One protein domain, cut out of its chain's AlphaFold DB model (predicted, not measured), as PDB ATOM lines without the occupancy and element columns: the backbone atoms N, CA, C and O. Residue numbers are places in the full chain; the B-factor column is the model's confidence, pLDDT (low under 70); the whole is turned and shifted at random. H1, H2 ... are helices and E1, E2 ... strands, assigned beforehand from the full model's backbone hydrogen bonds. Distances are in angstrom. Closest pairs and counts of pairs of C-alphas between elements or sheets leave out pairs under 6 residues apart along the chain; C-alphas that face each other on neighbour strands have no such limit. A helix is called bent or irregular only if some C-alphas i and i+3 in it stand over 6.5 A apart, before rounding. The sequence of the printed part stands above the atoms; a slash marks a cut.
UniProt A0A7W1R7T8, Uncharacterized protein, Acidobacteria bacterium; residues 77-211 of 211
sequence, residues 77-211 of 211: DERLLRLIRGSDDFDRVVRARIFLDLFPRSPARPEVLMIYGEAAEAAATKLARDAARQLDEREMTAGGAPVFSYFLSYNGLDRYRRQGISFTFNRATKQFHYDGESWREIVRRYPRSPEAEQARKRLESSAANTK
ATOM      1  N   ASP A  77      -2.285 180.057  -3.645       96.38
ATOM      2  CA  ASP A  77      -2.471 181.415  -3.133       96.38
ATOM      3  C   ASP A  77      -2.373 181.441  -1.603       96.38
ATOM      4  O   ASP A  77      -1.548 182.174  -1.054       96.38
ATOM      5  N   GLU A  78      -3.111 180.578  -0.901       96.75
ATOM      6  CA  GLU A  78      -3.026 180.447   0.558       96.75
ATOM      7  C   GLU A  78      -1.608 180.108   1.026       96.75
ATOM      8  O   GLU A  78      -1.100 180.660   2.006       96.75
ATOM      9  N   ARG A  79      -0.928 179.204   0.314       96.38
ATOM     10  CA  ARG A  79       0.450 178.836   0.636       96.38
ATOM     11  C   ARG A  79       1.409 180.003   0.428       96.38
ATOM     12  O   ARG A  79       2.290 180.199   1.268       96.38
ATOM     13  N   LEU A  80       1.250 180.782  -0.644       98.00
ATOM     14  CA  LEU A  80       2.064 181.978  -0.846       98.00
ATOM     15  C   LEU A  80       1.778 183.031   0.227       98.00
ATOM     16  O   LEU A  80       2.723 183.624   0.740       98.00
ATOM     17  N   LEU A  81       0.521 183.217   0.631       98.19
ATOM     18  CA  LEU A  81       0.170 184.107   1.736       98.19
ATOM     19  C   LEU A  81       0.840 183.681   3.050       98.19
ATOM     20  O   LEU A  81       1.446 184.517   3.721       98.19
ATOM     21  N   ARG A  82       0.817 182.387   3.398       97.81
ATOM     22  CA  ARG A  82       1.552 181.871   4.571       97.81
ATOM     23  C   ARG A  82       3.042 182.199   4.490       97.81
ATOM     24  O   ARG A  82       3.629 182.638   5.477       97.81
ATOM     25  N   LEU A  83       3.645 182.037   3.311       96.81
ATOM     26  CA  LEU A  83       5.049 182.375   3.097       96.81
ATOM     27  C   LEU A  83       5.301 183.886   3.229       96.81
ATOM     28  O   LEU A  83       6.291 184.270   3.847       96.81
ATOM     29  N   ILE A  84       4.418 184.742   2.705       98.25
ATOM     30  CA  ILE A  84       4.491 186.207   2.844       98.25
ATOM     31  C   ILE A  84       4.469 186.610   4.322       98.25
ATOM     32  O   ILE A  84       5.335 187.373   4.747       98.25
ATOM     33  N   ARG A  85       3.532 186.065   5.109       97.88
ATOM     34  CA  ARG A  85       3.407 186.351   6.549       97.88
ATOM     35  C   ARG A  85       4.666 185.965   7.333       97.88
ATOM     36  O   ARG A  85       5.042 186.676   8.253       97.88
ATOM     37  N   GLY A  86       5.334 184.874   6.949       96.88
ATOM     38  CA  GLY A  86       6.600 184.433   7.550       96.88
ATOM     39  C   GLY A  86       7.868 185.056   6.947       96.88
ATOM     40  O   GLY A  86       8.966 184.605   7.260       96.88
ATOM     41  N   SER A  87       7.743 186.021   6.031       96.44
ATOM     42  CA  SER A  87       8.878 186.712   5.401       96.44
ATOM     43  C   SER A  87       9.133 188.053   6.060       96.44
ATOM     44  O   SER A  87       8.177 188.682   6.493       96.44
ATOM     45  N   ASP A  88      10.360 188.564   5.997       92.75
ATOM     46  CA  ASP A  88      10.709 189.900   6.494       92.75
ATOM     47  C   ASP A  88      11.280 190.804   5.396       92.75
ATOM     48  O   ASP A  88      11.648 190.349   4.309       92.75
ATOM     49  N   ASP A  89      11.351 192.105   5.686       91.56
ATOM     50  CA  ASP A  89      12.006 193.115   4.854       91.56
ATOM     51  C   ASP A  89      11.615 193.025   3.357       91.56
ATOM     52  O   ASP A  89      10.442 193.039   2.977       91.56
ATOM     53  N   PHE A  90      12.618 192.966   2.479       94.75
ATOM     54  CA  PHE A  90      12.460 192.979   1.034       94.75
ATOM     55  C   PHE A  90      11.855 191.676   0.503       94.75
ATOM     56  O   PHE A  90      11.132 191.692  -0.492       94.75
ATOM     57  N   ASP A  91      12.080 190.555   1.189       95.00
ATOM     58  CA  ASP A  91      11.527 189.260   0.800       95.00
ATOM     59  C   ASP A  91       9.998 189.261   0.867       95.00
ATOM     60  O   ASP A  91       9.334 188.710  -0.018       95.00
ATOM     61  N   ARG A  92       9.442 189.921   1.892       97.25
ATOM     62  CA  ARG A  92       7.998 190.127   2.043       97.25
ATOM     63  C   ARG A  92       7.433 190.932   0.875       97.25
ATOM     64  O   ARG A  92       6.441 190.513   0.286       97.25
ATOM     65  N   VAL A  93       8.100 192.026   0.493       97.69
ATOM     66  CA  VAL A  93       7.708 192.869  -0.652       97.69
ATOM     67  C   VAL A  93       7.686 192.064  -1.952       97.69
ATOM     68  O   VAL A  93       6.681 192.076  -2.658       97.69
ATOM     69  N   VAL A  94       8.765 191.338  -2.261       97.38
ATOM     70  CA  VAL A  94       8.876 190.561  -3.508       97.38
ATOM     71  C   VAL A  94       7.802 189.474  -3.576       97.38
ATOM     72  O   VAL A  94       7.141 189.315  -4.600       97.38
ATOM     73  N   ARG A  95       7.586 188.726  -2.487       97.88
ATOM     74  CA  ARG A  95       6.571 187.660  -2.452       97.88
ATOM     75  C   ARG A  95       5.153 188.214  -2.544       97.88
ATOM     76  O   ARG A  95       4.344 187.658  -3.286       97.88
ATOM     77  N   ALA A  96       4.867 189.315  -1.851       98.31
ATOM     78  CA  ALA A  96       3.582 189.993  -1.953       98.31
ATOM     79  C   ALA A  96       3.348 190.506  -3.378       98.31
ATOM     80  O   ALA A  96       2.268 190.296  -3.925       98.31
ATOM     81  N   ARG A  97       4.372 191.059  -4.040       97.81
ATOM     82  CA  ARG A  97       4.258 191.462  -5.443       97.81
ATOM     83  C   ARG A  97       3.932 190.285  -6.363       97.81
ATOM     84  O   ARG A  97       2.984 190.374  -7.138       97.81
ATOM     85  N   ILE A  98       4.645 189.163  -6.221       97.56
ATOM     86  CA  ILE A  98       4.360 187.932  -6.976       97.56
ATOM     87  C   ILE A  98       2.907 187.485  -6.763       97.56
ATOM     88  O   ILE A  98       2.231 187.124  -7.725       97.56
ATOM     89  N   PHE A  99       2.402 187.533  -5.527       98.31
ATOM     90  CA  PHE A  99       1.010 187.191  -5.245       98.31
ATOM     91  C   PHE A  99       0.039 188.114  -5.986       98.31
ATOM     92  O   PHE A  99      -0.898 187.641  -6.629       98.31
ATOM     93  N   LEU A 100       0.266 189.429  -5.917       97.62
ATOM     94  CA  LEU A 100      -0.595 190.426  -6.551       97.62
ATOM     95  C   LEU A 100      -0.603 190.304  -8.082       97.62
ATOM     96  O   LEU A 100      -1.618 190.618  -8.702       97.62
ATOM     97  N   ASP A 101       0.477 189.823  -8.689       96.25
ATOM     98  CA  ASP A 101       0.531 189.585 -10.131       96.25
ATOM     99  C   ASP A 101      -0.148 188.262 -10.532       96.25
ATOM    100  O   ASP A 101      -0.839 188.201 -11.549       96.25
ATOM    101  N   LEU A 102       0.013 187.201  -9.734       95.81
ATOM    102  CA  LEU A 102      -0.457 185.857 -10.093       95.81
ATOM    103  C   LEU A 102      -1.898 185.558  -9.692       95.81
ATOM    104  O   LEU A 102      -2.572 184.798 -10.387       95.81
ATOM    105  N   PHE A 103      -2.382 186.137  -8.595       96.12
ATOM    106  CA  PHE A 103      -3.672 185.785  -7.999       96.12
ATOM    107  C   PHE A 103      -4.627 186.990  -7.935       96.12
ATOM    108  O   PHE A 103      -5.075 187.386  -6.856       96.12
ATOM    109  N   PRO A 104      -5.007 187.593  -9.082       94.00
ATOM    110  CA  PRO A 104      -5.850 188.791  -9.104       94.00
ATOM    111  C   PRO A 104      -7.266 188.558  -8.556       94.00
ATOM    112  O   PRO A 104      -7.934 189.512  -8.166       94.00
ATOM    113  N   ARG A 105      -7.726 187.300  -8.539       93.19
ATOM    114  CA  ARG A 105      -9.060 186.893  -8.076       93.19
ATOM    115  C   ARG A 105      -9.059 186.236  -6.694       93.19
ATOM    116  O   ARG A 105     -10.125 185.827  -6.248       93.19
ATOM    117  N   SER A 106      -7.901 186.099  -6.040       95.38
ATOM    118  CA  SER A 106      -7.859 185.480  -4.712       95.38
ATOM    119  C   SER A 106      -8.586 186.366  -3.694       95.38
ATOM    120  O   SER A 106      -8.363 187.584  -3.686       95.38
ATOM    121  N   PRO A 107      -9.426 185.787  -2.816       95.12
ATOM    122  CA  PRO A 107     -10.081 186.535  -1.746       95.12
ATOM    123  C   PRO A 107      -9.076 187.124  -0.749       95.12
ATOM    124  O   PRO A 107      -9.402 188.092  -0.074       95.12
ATOM    125  N   ALA A 108      -7.845 186.602  -0.696       96.88
ATOM    126  CA  ALA A 108      -6.801 187.087   0.200       96.88
ATOM    127  C   ALA A 108      -6.056 188.330  -0.328       96.88
ATOM    128  O   ALA A 108      -5.152 188.861   0.316       96.88
ATOM    129  N   ARG A 109      -6.421 188.822  -1.517       97.69
ATOM    130  CA  ARG A 109      -5.783 189.988  -2.136       97.69
ATOM    131  C   ARG A 109      -5.832 191.277  -1.295       97.69
ATOM    132  O   ARG A 109      -4.801 191.951  -1.274       97.69
ATOM    133  N   PRO A 110      -6.937 191.650  -0.615       98.19
ATOM    134  CA  PRO A 110      -6.959 192.830   0.256       98.19
ATOM    135  C   PRO A 110      -5.918 192.728   1.373       98.19
ATOM    136  O   PRO A 110      -5.175 193.678   1.607       98.19
ATOM    137  N   GLU A 111      -5.795 191.547   1.981       98.31
ATOM    138  CA  GLU A 111      -4.800 191.281   3.017       98.31
ATOM    139  C   GLU A 111      -3.370 191.395   2.470       98.31
ATOM    140  O   GLU A 111      -2.514 192.042   3.070       98.31
ATOM    141  N   VAL A 112      -3.093 190.834   1.290       98.44
ATOM    142  CA  VAL A 112      -1.756 190.941   0.684       98.44
ATOM    143  C   VAL A 112      -1.416 192.381   0.301       98.44
ATOM    144  O   VAL A 112      -0.276 192.800   0.495       98.44
ATOM    145  N   LEU A 113      -2.380 193.158  -0.205       98.44
ATOM    146  CA  LEU A 113      -2.193 194.595  -0.441       98.44
ATOM    147  C   LEU A 113      -1.876 195.335   0.863       98.44
ATOM    148  O   LEU A 113      -1.043 196.246   0.849       98.44
ATOM    149  N   MET A 114      -2.508 194.928   1.972       97.94
ATOM    150  CA  MET A 114      -2.238 195.496   3.289       97.94
ATOM    151  C   MET A 114      -0.785 195.232   3.688       97.94
ATOM    152  O   MET A 114      -0.009 196.171   3.860       97.94
ATOM    153  N   ILE A 115      -0.382 193.958   3.699       98.25
ATOM    154  CA  ILE A 115       0.983 193.533   4.035       98.25
ATOM    155  C   ILE A 115       2.028 194.213   3.133       98.25
ATOM    156  O   ILE A 115       3.089 194.625   3.604       98.25
ATOM    157  N   TYR A 116       1.740 194.344   1.835       98.25
ATOM    158  CA  TYR A 116       2.623 194.999   0.870       98.25
ATOM    159  C   TYR A 116       2.849 196.479   1.202       98.25
ATOM    160  O   TYR A 116       3.993 196.936   1.206       98.25
ATOM    161  N   GLY A 117       1.782 197.214   1.530       97.25
ATOM    162  CA  GLY A 117       1.887 198.620   1.922       97.25
ATOM    163  C   GLY A 117       2.615 198.811   3.255       97.25
ATOM    164  O   GLY A 117       3.447 199.705   3.377       97.25
ATOM    165  N   GLU A 118       2.378 197.943   4.242       96.75
ATOM    166  CA  GLU A 118       3.068 198.031   5.537       96.75
ATOM    167  C   GLU A 118       4.567 197.762   5.388       96.75
ATOM    168  O   GLU A 118       5.398 198.460   5.974       96.75
ATOM    169  N   ALA A 119       4.922 196.786   4.549       97.44
ATOM    170  CA  ALA A 119       6.309 196.512   4.207       97.44
ATOM    171  C   ALA A 119       6.962 197.688   3.456       97.44
ATOM    172  O   ALA A 119       8.141 197.970   3.678       97.44
ATOM    173  N   ALA A 120       6.210 198.395   2.604       97.12
ATOM    174  CA  ALA A 120       6.683 199.593   1.917       97.12
ATOM    175  C   ALA A 120       6.976 200.744   2.897       97.12
ATOM    176  O   ALA A 120       8.054 201.332   2.837       97.12
ATOM    177  N   GLU A 121       6.081 201.024   3.847       95.44
ATOM    178  CA  GLU A 121       6.291 202.059   4.876       95.44
ATOM    179  C   GLU A 121       7.493 201.742   5.785       95.44
ATOM    180  O   GLU A 121       8.349 202.594   6.049       95.44
ATOM    181  N   ALA A 122       7.617 200.483   6.219       95.56
ATOM    182  CA  ALA A 122       8.771 200.033   6.995       95.56
ATOM    183  C   ALA A 122      10.083 200.197   6.203       95.56
ATOM    184  O   ALA A 122      11.094 200.667   6.739       95.56
ATOM    185  N   ALA A 123      10.059 199.868   4.906       96.44
ATOM    186  CA  ALA A 123      11.195 200.068   4.017       96.44
ATOM    187  C   ALA A 123      11.551 201.550   3.852       96.44
ATOM    188  O   ALA A 123      12.737 201.872   3.879       96.44
ATOM    189  N   ALA A 124      10.568 202.447   3.741       95.38
ATOM    190  CA  ALA A 124      10.798 203.888   3.632       95.38
ATOM    191  C   ALA A 124      11.614 204.417   4.826       95.38
ATOM    192  O   ALA A 124      12.628 205.097   4.650       95.38
ATOM    193  N   THR A 125      11.243 203.994   6.040       94.38
ATOM    194  CA  THR A 125      11.956 204.352   7.279       94.38
ATOM    195  C   THR A 125      13.398 203.837   7.278       94.38
ATOM    196  O   THR A 125      14.325 204.563   7.645       94.38
ATOM    197  N   LYS A 126      13.612 202.582   6.862       95.00
ATOM    198  CA  LYS A 126      14.949 201.970   6.791       95.00
ATOM    199  C   LYS A 126      15.829 202.665   5.749       95.00
ATOM    200  O   LYS A 126      16.951 203.051   6.060       95.00
ATOM    201  N   LEU A 127      15.290 202.899   4.554       95.31
ATOM    202  CA  LEU A 127      15.989 203.565   3.456       95.31
ATOM    203  C   LEU A 127      16.372 205.000   3.808       95.31
ATOM    204  O   LEU A 127      17.456 205.426   3.432       95.31
ATOM    205  N   ALA A 128      15.532 205.724   4.551       93.62
ATOM    206  CA  ALA A 128      15.854 207.079   4.995       93.62
ATOM    207  C   ALA A 128      17.069 207.080   5.936       93.62
ATOM    208  O   ALA A 128      17.977 207.893   5.778       93.62
ATOM    209  N   ARG A 129      17.124 206.122   6.873       93.38
ATOM    210  CA  ARG A 129      18.268 205.949   7.784       93.38
ATOM    211  C   ARG A 129      19.533 205.540   7.038       93.38
ATOM    212  O   ARG A 129      20.600 206.069   7.331       93.38
ATOM    213  N   ASP A 130      19.421 204.612   6.094       93.75
ATOM    214  CA  ASP A 130      20.568 204.141   5.316       93.75
ATOM    215  C   ASP A 130      21.104 205.246   4.393       93.75
ATOM    216  O   ASP A 130      22.310 205.474   4.357       93.75
ATOM    217  N   ALA A 131      20.220 206.001   3.730       92.00
ATOM    218  CA  ALA A 131      20.599 207.153   2.917       92.00
ATOM    219  C   ALA A 131      21.289 208.233   3.760       92.00
ATOM    220  O   ALA A 131      22.359 208.698   3.387       92.00
ATOM    221  N   ALA A 132      20.746 208.573   4.934       90.00
ATOM    222  CA  ALA A 132      21.363 209.550   5.835       90.00
ATOM    223  C   ALA A 132      22.745 209.117   6.361       90.00
ATOM    224  O   ALA A 132      23.549 209.966   6.729       90.00
ATOM    225  N   ARG A 133      23.032 207.808   6.409       90.00
ATOM    226  CA  ARG A 133      24.355 207.280   6.783       90.00
ATOM    227  C   ARG A 133      25.359 207.302   5.634       90.00
ATOM    228  O   ARG A 133      26.550 207.392   5.896       90.00
ATOM    229  N   GLN A 134      24.894 207.129   4.399       87.88
ATOM    230  CA  GLN A 134      25.762 207.029   3.221       87.88
ATOM    231  C   GLN A 134      26.004 208.372   2.535       87.88
ATOM    232  O   GLN A 134      27.029 208.544   1.884       87.88
ATOM    233  N   LEU A 135      25.062 209.304   2.647       86.62
ATOM    234  CA  LEU A 135      25.144 210.617   2.026       86.62
ATOM    235  C   LEU A 135      25.765 211.613   3.012       86.62
ATOM    236  O   LEU A 135      25.080 212.110   3.907       86.62
ATOM    237  N   ASP A 136      27.057 211.904   2.848       83.75
ATOM    238  CA  ASP A 136      27.765 212.897   3.660       83.75
ATOM    239  C   ASP A 136      27.319 214.327   3.297       83.75
ATOM    240  O   ASP A 136      27.342 214.740   2.135       83.75
ATOM    241  N   GLU A 137      26.894 215.109   4.293       81.44
ATOM    242  CA  GLU A 137      26.379 216.467   4.071       81.44
ATOM    243  C   GLU A 137      27.427 217.444   3.531       81.44
ATOM    244  O   GLU A 137      27.077 218.352   2.769       81.44
ATOM    245  N   ARG A 138      28.703 217.265   3.883       81.44
ATOM    246  CA  ARG A 138      29.793 218.114   3.393       81.44
ATOM    247  C   ARG A 138      30.067 217.814   1.930       81.44
ATOM    248  O   ARG A 138      30.172 218.753   1.143       81.44
ATOM    249  N   GLU A 139      30.108 216.536   1.556       83.19
ATOM    250  CA  GLU A 139      30.283 216.126   0.158       83.19
ATOM    251  C   GLU A 139      29.101 216.576  -0.710       83.19
ATOM    252  O   GLU A 139      29.304 217.159  -1.777       83.19
ATOM    253  N   MET A 140      27.866 216.399  -0.226       85.31
ATOM    254  CA  MET A 140      26.666 216.851  -0.939       85.31
ATOM    255  C   MET A 140      26.679 218.361  -1.192       85.31
ATOM    256  O   MET A 140      26.348 218.804  -2.295       85.31
ATOM    257  N   THR A 141      27.074 219.140  -0.180       79.69
ATOM    258  CA  THR A 141      27.155 220.604  -0.266       79.69
ATOM    259  C   THR A 141      28.279 221.046  -1.204       79.69
ATOM    260  O   THR A 141      28.078 221.949  -2.014       79.69
ATOM    261  N   ALA A 142      29.438 220.382  -1.154       83.38
ATOM    262  CA  ALA A 142      30.562 220.656  -2.048       83.38
ATOM    263  C   ALA A 142      30.240 220.343  -3.520       83.38
ATOM    264  O   ALA A 142      30.717 221.038  -4.413       83.38
ATOM    265  N   GLY A 143      29.398 219.338  -3.780       81.25
ATOM    266  CA  GLY A 143      28.954 218.976  -5.129       81.25
ATOM    267  C   GLY A 143      27.996 219.978  -5.790       81.25
ATOM    268  O   GLY A 143      27.683 219.824  -6.968       81.25
ATOM    269  N   GLY A 144      27.501 220.992  -5.067       81.38
ATOM    270  CA  GLY A 144      26.694 222.093  -5.617       81.38
ATOM    271  C   GLY A 144      25.258 221.740  -6.036       81.38
ATOM    272  O   GLY A 144      24.472 222.633  -6.349       81.38
ATOM    273  N   ALA A 145      24.877 220.459  -6.021       86.88
ATOM    274  CA  ALA A 145      23.508 220.025  -6.278       86.88
ATOM    275  C   ALA A 145      22.615 220.176  -5.027       86.88
ATOM    276  O   ALA A 145      23.090 220.028  -3.899       86.88
ATOM    277  N   PRO A 146      21.296 220.403  -5.187       87.06
ATOM    278  CA  PRO A 146      20.379 220.421  -4.053       87.06
ATOM    279  C   PRO A 146      20.372 219.088  -3.292       87.06
ATOM    280  O   PRO A 146      20.253 218.024  -3.899       87.06
ATOM    281  N   VAL A 147      20.395 219.142  -1.955       83.88
ATOM    282  CA  VAL A 147      20.449 217.955  -1.072       83.88
ATOM    283  C   VAL A 147      19.375 216.914  -1.412       83.88
ATOM    284  O   VAL A 147      19.656 215.719  -1.468       83.88
ATOM    285  N   PHE A 148      18.144 217.345  -1.706       84.69
ATOM    286  CA  PHE A 148      17.043 216.427  -2.020       84.69
ATOM    287  C   PHE A 148      17.304 215.571  -3.274       84.69
ATOM    288  O   PHE A 148      16.762 214.471  -3.381       84.69
ATOM    289  N   SER A 149      18.132 216.044  -4.212       88.56
ATOM    290  CA  SER A 149      18.474 215.310  -5.434       88.56
ATOM    291  C   SER A 149      19.302 214.061  -5.133       88.56
ATOM    292  O   SER A 149      19.080 213.029  -5.765       88.56
ATOM    293  N   TYR A 150      20.193 214.114  -4.137       89.19
ATOM    294  CA  TYR A 150      20.970 212.951  -3.695       89.19
ATOM    295  C   TYR A 150      20.067 211.874  -3.085       89.19
ATOM    296  O   TYR A 150      20.179 210.703  -3.434       89.19
ATOM    297  N   PHE A 151      19.098 212.273  -2.254       90.12
ATOM    298  CA  PHE A 151      18.129 211.343  -1.668       90.12
ATOM    299  C   PHE A 151      17.216 210.706  -2.725       90.12
ATOM    300  O   PHE A 151      16.989 209.501  -2.698       90.12
ATOM    301  N   LEU A 152      16.706 211.478  -3.690       88.44
ATOM    302  CA  LEU A 152      15.851 210.935  -4.757       88.44
ATOM    303  C   LEU A 152      16.602 210.030  -5.746       88.44
ATOM    304  O   LEU A 152      15.983 209.156  -6.369       88.44
ATOM    305  N   SER A 153      17.917 210.230  -5.854       90.69
ATOM    306  CA  SER A 153      18.838 209.422  -6.663       90.69
ATOM    307  C   SER A 153      19.475 208.279  -5.869       90.69
ATOM    308  O   SER A 153      20.352 207.592  -6.387       90.69
ATOM    309  N   TYR A 154      19.040 208.052  -4.627       92.12
ATOM    310  CA  TYR A 154      19.577 206.994  -3.788       92.12
ATOM    311  C   TYR A 154      19.294 205.607  -4.382       92.12
ATOM    312  O   TYR A 154      18.150 205.186  -4.566       92.12
ATOM    313  N   ASN A 155      20.364 204.859  -4.621       92.44
ATOM    314  CA  ASN A 155      20.388 203.575  -5.324       92.44
ATOM    315  C   ASN A 155      19.547 202.512  -4.588       92.44
ATOM    316  O   ASN A 155      19.000 201.592  -5.198       92.44
ATOM    317  N   GLY A 156      19.420 202.639  -3.260       92.81
ATOM    318  CA  GLY A 156      18.617 201.734  -2.435       92.81
ATOM    319  C   GLY A 156      17.127 201.726  -2.798       92.81
ATOM    320  O   GLY A 156      16.442 200.738  -2.521       92.81
ATOM    321  N   LEU A 157      16.630 202.777  -3.461       94.38
ATOM    322  CA  LEU A 157      15.240 202.878  -3.917       94.38
ATOM    323  C   LEU A 157      14.938 201.923  -5.085       94.38
ATOM    324  O   LEU A 157      13.812 201.435  -5.213       94.38
ATOM    325  N   ASP A 158      15.931 201.609  -5.920       95.12
ATOM    326  CA  ASP A 158      15.720 200.930  -7.203       95.12
ATOM    327  C   ASP A 158      15.124 199.536  -7.051       95.12
ATOM    328  O   ASP A 158      14.243 199.136  -7.818       95.12
ATOM    329  N   ARG A 159      15.566 198.783  -6.037       94.88
ATOM    330  CA  ARG A 159      15.059 197.424  -5.814       94.88
ATOM    331  C   ARG A 159      13.567 197.415  -5.483       94.88
ATOM    332  O   ARG A 159      12.879 196.482  -5.881       94.88
ATOM    333  N   TYR A 160      13.074 198.452  -4.806       96.31
ATOM    334  CA  TYR A 160      11.668 198.615  -4.435       96.31
ATOM    335  C   TYR A 160      10.842 199.174  -5.598       96.31
ATOM    336  O   TYR A 160       9.762 198.655  -5.874       96.31
ATOM    337  N   ARG A 161      11.390 200.127  -6.366       95.25
ATOM    338  CA  ARG A 161      10.767 200.625  -7.608       95.25
ATOM    339  C   ARG A 161      10.492 199.498  -8.603       95.25
ATOM    340  O   ARG A 161       9.411 199.440  -9.176       95.25
ATOM    341  N   ARG A 162      11.413 198.535  -8.737       95.12
ATOM    342  CA  ARG A 162      11.209 197.332  -9.572       95.12
ATOM    343  C   ARG A 162      10.066 196.429  -9.102       95.12
ATOM    344  O   ARG A 162       9.581 195.639  -9.900       95.12
ATOM    345  N   GLN A 163       9.652 196.524  -7.838       96.31
ATOM    346  CA  GLN A 163       8.481 195.807  -7.321       96.31
ATOM    347  C   GLN A 163       7.185 196.619  -7.465       96.31
ATOM    348  O   GLN A 163       6.118 196.100  -7.161       96.31
ATOM    349  N   GLY A 164       7.253 197.860  -7.960       95.19
ATOM    350  CA  GLY A 164       6.111 198.771  -8.025       95.19
ATOM    351  C   GLY A 164       5.866 199.509  -6.710       95.19
ATOM    352  O   GLY A 164       4.719 199.733  -6.347       95.19
ATOM    353  N   ILE A 165       6.920 199.823  -5.950       96.38
ATOM    354  CA  ILE A 165       6.836 200.732  -4.799       96.38
ATOM    355  C   ILE A 165       7.449 202.068  -5.189       96.38
ATOM    356  O   ILE A 165       8.622 202.136  -5.567       96.38
ATOM    357  N   SER A 166       6.669 203.129  -5.024       94.69
ATOM    358  CA  SER A 166       7.130 204.502  -5.180       94.69
ATOM    359  C   SER A 166       7.250 205.174  -3.819       94.69
ATOM    360  O   SER A 166       6.403 204.998  -2.943       94.69
ATOM    361  N   PHE A 167       8.312 205.959  -3.657       94.19
ATOM    362  CA  PHE A 167       8.541 206.756  -2.461       94.19
ATOM    363  C   PHE A 167       8.518 208.239  -2.803       94.19
ATOM    364  O   PHE A 167       9.114 208.663  -3.797       94.19
ATOM    365  N   THR A 168       7.868 209.024  -1.956       91.69
ATOM    366  CA  THR A 168       7.986 210.481  -1.928       91.69
ATOM    367  C   THR A 168       9.034 210.880  -0.891       91.69
ATOM    368  O   THR A 168       9.346 210.113   0.019       91.69
ATOM    369  N   PHE A 169       9.630 212.062  -1.042       90.75
ATOM    370  CA  PHE A 169      10.658 212.557  -0.128       90.75
ATOM    371  C   PHE A 169      10.186 213.839   0.551       90.75
ATOM    372  O   PHE A 169       9.899 214.831  -0.124       90.75
ATOM    373  N   ASN A 170      10.137 213.828   1.882       89.31
ATOM    374  CA  ASN A 170       9.875 215.020   2.673       89.31
ATOM    375  C   ASN A 170      11.196 215.768   2.904       89.31
ATOM    376  O   ASN A 170      12.106 215.277   3.570       89.31
ATOM    377  N   ARG A 171      11.295 216.982   2.350       87.00
ATOM    378  CA  ARG A 171      12.509 217.811   2.424       87.00
ATOM    379  C   ARG A 171      12.808 218.315   3.836       87.00
ATOM    380  O   ARG A 171      13.978 218.483   4.158       87.00
ATOM    381  N   ALA A 172      11.779 218.559   4.646       85.62
ATOM    382  CA  ALA A 172      11.934 219.087   5.998       85.62
ATOM    383  C   ALA A 172      12.482 218.020   6.952       85.62
ATOM    384  O   ALA A 172      13.396 218.289   7.725       85.62
ATOM    385  N   THR A 173      11.966 216.791   6.861       86.88
ATOM    386  CA  THR A 173      12.376 215.682   7.738       86.88
ATOM    387  C   THR A 173      13.490 214.815   7.150       86.88
ATOM    388  O   THR A 173      14.040 213.976   7.858       86.88
ATOM    389  N   LYS A 174      13.835 215.007   5.866       88.62
ATOM    390  CA  LYS A 174      14.747 214.155   5.081       88.62
ATOM    391  C   LYS A 174      14.338 212.674   5.093       88.62
ATOM    392  O   LYS A 174      15.187 211.783   5.122       88.62
ATOM    393  N   GLN A 175      13.036 212.400   5.078       91.62
ATOM    394  CA  GLN A 175      12.490 211.042   5.129       91.62
ATOM    395  C   GLN A 175      11.813 210.643   3.822       91.62
ATOM    396  O   GLN A 175      11.219 211.469   3.124       91.62
ATOM    397  N   PHE A 176      11.893 209.351   3.508       93.94
ATOM    398  CA  PHE A 176      11.051 208.743   2.488       93.94
ATOM    399  C   PHE A 176       9.693 208.380   3.087       93.94
ATOM    400  O   PHE A 176       9.622 207.905   4.221       93.94
ATOM    401  N   HIS A 177       8.642 208.533   2.291       93.38
ATOM    402  CA  HIS A 177       7.293 208.067   2.596       93.38
ATOM    403  C   HIS A 177       6.779 207.209   1.450       93.38
ATOM    404  O   HIS A 177       7.073 207.483   0.285       93.38
ATOM    405  N   TYR A 178       6.021 206.164   1.764       94.75
ATOM    406  CA  TYR A 178       5.343 205.391   0.733       94.75
ATOM    407  C   TYR A 178       4.198 206.214   0.112       94.75
ATOM    408  O   TYR A 178       3.482 206.932   0.806       94.75
ATOM    409  N   ASP A 179       4.009 206.111  -1.205       92.62
ATOM    410  CA  ASP A 179       2.991 206.867  -1.956       92.62
ATOM    411  C   ASP A 179       1.537 206.383  -1.740       92.62
ATOM    412  O   ASP A 179       0.581 206.922  -2.316       92.62
ATOM    413  N   GLY A 180       1.368 205.322  -0.948       95.06
ATOM    414  CA  GLY A 180       0.081 204.764  -0.565       95.06
ATOM    415  C   GLY A 180      -0.711 204.133  -1.708       95.06
ATOM    416  O   GLY A 180      -1.940 204.065  -1.620       95.06
ATOM    417  N   GLU A 181      -0.062 203.701  -2.794       96.06
ATOM    418  CA  GLU A 181      -0.749 203.072  -3.929       96.06
ATOM    419  C   GLU A 181      -1.601 201.865  -3.507       96.06
ATOM    420  O   GLU A 181      -2.772 201.775  -3.889       96.06
ATOM    421  N   SER A 182      -1.069 200.980  -2.660       97.06
ATOM    422  CA  SER A 182      -1.796 199.800  -2.186       97.06
ATOM    423  C   SER A 182      -3.005 200.184  -1.337       97.06
ATOM    424  O   SER A 182      -4.078 199.614  -1.517       97.06
ATOM    425  N   TRP A 183      -2.881 201.206  -0.485       97.44
ATOM    426  CA  TRP A 183      -3.991 201.734   0.310       97.44
ATOM    427  C   TRP A 183      -5.121 202.235  -0.586       97.44
ATOM    428  O   TRP A 183      -6.286 201.881  -0.387       97.44
ATOM    429  N   ARG A 184      -4.776 203.013  -1.620       97.25
ATOM    430  CA  ARG A 184      -5.739 203.503  -2.615       97.25
ATOM    431  C   ARG A 184      -6.391 202.350  -3.372       97.25
ATOM    432  O   ARG A 184      -7.595 202.398  -3.623       97.25
ATOM    433  N   GLU A 185      -5.637 201.306  -3.718       97.06
ATOM    434  CA  GLU A 185      -6.202 200.118  -4.355       97.06
ATOM    435  C   GLU A 185      -7.203 199.402  -3.442       97.06
ATOM    436  O   GLU A 185      -8.297 199.083  -3.910       97.06
ATOM    437  N   ILE A 186      -6.879 199.205  -2.158       97.62
ATOM    438  CA  ILE A 186      -7.780 198.565  -1.189       97.62
ATOM    439  C   ILE A 186      -9.091 199.341  -1.086       97.62
ATOM    440  O   ILE A 186     -10.161 198.769  -1.285       97.62
ATOM    441  N   VAL A 187      -9.026 200.652  -0.841       97.56
ATOM    442  CA  VAL A 187     -10.228 201.482  -0.670       97.56
ATOM    443  C   VAL A 187     -11.083 201.499  -1.938       97.56
ATOM    444  O   VAL A 187     -12.310 201.469  -1.852       97.56
ATOM    445  N   ARG A 188     -10.451 201.513  -3.117       97.44
ATOM    446  CA  ARG A 188     -11.150 201.579  -4.404       97.44
ATOM    447  C   ARG A 188     -11.756 200.244  -4.834       97.44
ATOM    448  O   ARG A 188     -12.872 200.228  -5.343       97.44
ATOM    449  N   ARG A 189     -11.016 199.139  -4.709       96.94
ATOM    450  CA  ARG A 189     -11.421 197.816  -5.227       96.94
ATOM    451  C   ARG A 189     -12.094 196.935  -4.184       96.94
ATOM    452  O   ARG A 189     -12.909 196.095  -4.551       96.94
ATOM    453  N   TYR A 190     -11.787 197.138  -2.907       96.25
ATOM    454  CA  TYR A 190     -12.271 196.317  -1.797       96.25
ATOM    455  C   TYR A 190     -12.908 197.169  -0.687       96.25
ATOM    456  O   TYR A 190     -12.599 196.963   0.484       96.25
ATOM    457  N   PRO A 191     -13.835 198.098  -1.000       96.19
ATOM    458  CA  PRO A 191     -14.336 199.098  -0.048       96.19
ATOM    459  C   PRO A 191     -15.061 198.530   1.182       96.19
ATOM    460  O   PRO A 191     -15.253 199.271   2.146       96.19
ATOM    461  N   ARG A 192     -15.493 197.260   1.130       95.44
ATOM    462  CA  ARG A 192     -16.212 196.540   2.200       95.44
ATOM    463  C   ARG A 192     -15.333 195.557   2.984       95.44
ATOM    464  O   ARG A 192     -15.839 194.866   3.858       95.44
ATOM    465  N   SER A 193     -14.056 195.438   2.626       95.81
ATOM    466  CA  SER A 193     -13.102 194.596   3.353       95.81
ATOM    467  C   SER A 193     -12.699 195.255   4.683       95.81
ATOM    468  O   SER A 193     -12.684 196.489   4.749       95.81
ATOM    469  N   PRO A 194     -12.347 194.485   5.729       95.56
ATOM    470  CA  PRO A 194     -11.819 195.058   6.972       95.56
ATOM    471  C   PRO A 194     -10.516 195.844   6.741       95.56
ATOM    472  O   PRO A 194     -10.253 196.842   7.413       95.56
ATOM    473  N   GLU A 195      -9.725 195.465   5.734       97.50
ATOM    474  CA  GLU A 195      -8.509 196.177   5.343       97.50
ATOM    475  C   GLU A 195      -8.800 197.592   4.823       97.50
ATOM    476  O   GLU A 195      -7.955 198.477   4.954       97.50
ATOM    477  N   ALA A 196      -9.988 197.851   4.264       96.50
ATOM    478  CA  ALA A 196     -10.331 199.171   3.736       96.50
ATOM    479  C   ALA A 196     -10.442 200.241   4.823       96.50
ATOM    480  O   ALA A 196     -10.053 201.385   4.586       96.50
ATOM    481  N   GLU A 197     -10.926 199.894   6.014       95.56
ATOM    482  CA  GLU A 197     -10.977 200.833   7.140       95.56
ATOM    483  C   GLU A 197      -9.571 201.236   7.587       95.56
ATOM    484  O   GLU A 197      -9.289 202.416   7.797       95.56
ATOM    485  N   GLN A 198      -8.667 200.261   7.673       95.75
ATOM    486  CA  GLN A 198      -7.270 200.508   8.017       95.75
ATOM    487  C   GLN A 198      -6.566 201.322   6.924       95.75
ATOM    488  O   GLN A 198      -5.880 202.296   7.229       95.75
ATOM    489  N   ALA A 199      -6.792 200.995   5.649       96.19
ATOM    490  CA  ALA A 199      -6.211 201.713   4.519       96.19
ATOM    491  C   ALA A 199      -6.648 203.190   4.466       96.19
ATOM    492  O   ALA A 199      -5.822 204.053   4.171       96.19
ATOM    493  N   ARG A 200      -7.909 203.510   4.808       95.75
ATOM    494  CA  ARG A 200      -8.379 204.906   4.929       95.75
ATOM    495  C   ARG A 200      -7.607 205.668   6.006       95.75
ATOM    496  O   ARG A 200      -7.050 206.721   5.711       95.75
ATOM    497  N   LYS A 201      -7.471 205.085   7.204       94.75
ATOM    498  CA  LYS A 201      -6.700 205.681   8.312       94.75
ATOM    499  C   LYS A 201      -5.238 205.941   7.925       94.75
ATOM    500  O   LYS A 201      -4.679 206.981   8.272       94.75
ATOM    501  N   ARG A 202      -4.615 205.014   7.183       93.62
ATOM    502  CA  ARG A 202      -3.245 205.179   6.663       93.62
ATOM    503  C   ARG A 202      -3.159 206.353   5.684       93.62
ATOM    504  O   ARG A 202      -2.280 207.191   5.839       93.62
ATOM    505  N   LEU A 203      -4.087 206.457   4.729       93.00
ATOM    506  CA  LEU A 203      -4.110 207.553   3.750       93.00
ATOM    507  C   LEU A 203      -4.308 208.928   4.394       93.00
ATOM    508  O   LEU A 203      -3.631 209.879   4.007       93.00
ATOM    509  N   GLU A 204      -5.192 209.032   5.384       91.31
ATOM    510  CA  GLU A 204      -5.399 210.264   6.156       91.31
ATOM    511  C   GLU A 204      -4.121 210.678   6.898       91.31
ATOM    512  O   GLU A 204      -3.714 211.840   6.848       91.31
ATOM    513  N   SER A 205      -3.437 209.707   7.513       86.00
ATOM    514  CA  SER A 205      -2.174 209.936   8.223       86.00
ATOM    515  C   SER A 205      -1.052 210.388   7.276       86.00
ATOM    516  O   SER A 205      -0.323 211.332   7.577       86.00
ATOM    517  N   SER A 206      -0.928 209.766   6.099       79.81
ATOM    518  CA  SER A 206       0.078 210.147   5.096       79.81
ATOM    519  C   SER A 206      -0.203 211.524   4.477       79.81
ATOM    520  O   SER A 206       0.732 212.279   4.202       79.81
ATOM    521  N   ALA A 207      -1.477 211.894   4.303       76.81
ATOM    522  CA  ALA A 207      -1.866 213.223   3.830       76.81
ATOM    523  C   ALA A 207      -1.526 214.328   4.845       76.81
ATOM    524  O   ALA A 207      -1.138 215.424   4.439       76.81
ATOM    525  N   ALA A 208      -1.623 214.040   6.147       69.75
ATOM    526  CA  ALA A 208      -1.202 214.963   7.200       69.75
ATOM    527  C   ALA A 208       0.323 215.181   7.222       69.75
ATOM    528  O   ALA A 208       0.761 216.300   7.449       69.75
ATOM    529  N   ASN A 209       1.121 214.150   6.917       63.22
ATOM    530  CA  ASN A 209       2.593 214.215   6.925       63.22
ATOM    531  C   ASN A 209       3.224 214.843   5.666       63.22
ATOM    532  O   ASN A 209       4.437 215.064   5.629       63.22
ATOM    533  N   THR A 210       2.432 215.063   4.612       58.09
ATOM    534  CA  THR A 210       2.903 215.658   3.346       58.09
ATOM    535  C   THR A 210       2.651 217.174   3.284       58.09
ATOM    536  O   THR A 210       3.206 217.841   2.412       58.09
ATOM    537  N   LYS A 211       1.822 217.713   4.189       45.34
ATOM    538  CA  LYS A 211       1.615 219.157   4.375       45.34
ATOM    539  C   LYS A 211       2.687 219.743   5.286       45.34
ATOM    540  O   LYS A 211       3.057 220.907   5.028       45.34
TER     541      LYS A 211
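What this domain is: This is residues 77 to 211 of the 211 residues of an uncharacterized protein of Acidobacteria bacterium (UniProt A0A7W1R7T8). A small two-stranded hairpin, E1 and E2, packs on one long helix, H3, which runs through the domain as its spine, with E2 next to the helix. Two helical hairpins, H1 with H2 and H7 with H8, pack on different sides of the earlier part of H3 and stay apart from each other; the short H6 packs beside its later part, while residues 141 to 146, from the end of H4 onward, stick out as a tip. The printed part has 135 residues with eight named helices and two named strands, in the order H1 H2 H3 H4 H5 H6 E1 E2 H7 H8, and its class is mostly helix; the strands form one antiparallel sheet, E1 - E2. The whole is compact, with a radius of gyration of the C-alphas of 16.4 A, yet elongated in outline, spanning 53 by 29 by 19 A.

Where its parts are: Find C-alpha 167 at (8.541, 206.756, -2.461); there E1 begins, residues 167 to 170, and after a tight link E2 takes up residues 175 to 178. Next look at H3, residues 109 to 134, which runs 36.3 A from C-alpha 109 at (-5.783, 189.988, -2.136) to C-alpha 134 at (25.762, 207.029, 3.221). Before it come H1, residues 77 to 85, 12.4 A long, and H2, residues 89 to 102, 20.8 A long. After it come three short helices: H4, residues 137 to 142; H5, residues 147 to 152; and H6, residues 155 to 161, irregular but only just, with C-alphas 156 and 159 lying 6.53 A apart. Beyond E2, H7 holds residues 181 to 189 over 12.0 A, and H8, residues 194 to 210, runs 25.6 A to C-alpha 210 at (2.903, 215.658, 3.346).

How they stand to each other: Start at the hairpin of E1 and E2, antiparallel with 143 degrees between their directions: N 168 and O 177 are 2.8 A apart and N 177 and O 168 2.9 A, both within hydrogen-bond range. From E2 step to H3, where the closest C-alphas, those of Phe 176 and Ala 124, are 5.0 A apart. H3 is the hub, touching four helices. H2 touches it, with C-alphas of Val 93 and Tyr 116 closest at 5.7 A, opposite ways at a steep tilt of 36 degrees, only just past shallow; the two form a helical hairpin. H1 and H2 form another, touching at Ile 84 and Arg 92, whose C-alphas are closest at 5.3 A, at a shallow tilt of 16 degrees. H7 touches residues 110 to 117 of H3, with C-alphas of Ser 182 and Leu 113 closest at 5.5 A. Residues 195 to 199 of H8 touch residues 110 to 114 of H3, with C-alphas of Glu 195 and Pro 110 closest at 6.3 A. H7 and H8 touch as a helical hairpin at a steep tilt of 44 degrees, the C-alphas of Trp 183 and Ala 199 being closest at 4.8 A. H6 only just touches H3, with 3 pairs of C-alphas within 8 A, the closest those of Gly 156 and Leu 127 at 6.7 A. H4 and H5 touch only at the corner by their link, with C-alphas of Met 140 and Val 147 closest at 6.3 A. The closest C-alphas of H5 and E1, those of Leu 152 and Phe 169, are 7.1 A apart. Every O i to N i+4 pair is within hydrogen-bond range in H1, H3, H4 and H7; the counts are 9 of 10 in H2, 1 of 2 in H5, 12 of 13 in H8 and 1 of 3 in H6, where 3 of 4 O i to N i+3 pairs are within range.

The domain as a whole: The two C-alphas farthest apart are those of Pro 107 and Ala 142, at 53.1 A. The printed part has no cut; no link is long, and the one from H2 to H3 is short but not tight. The mean pLDDT of the printed part is 92.4; look for values under 70 at residues 208 to 211, where 211 is the chain's last residue.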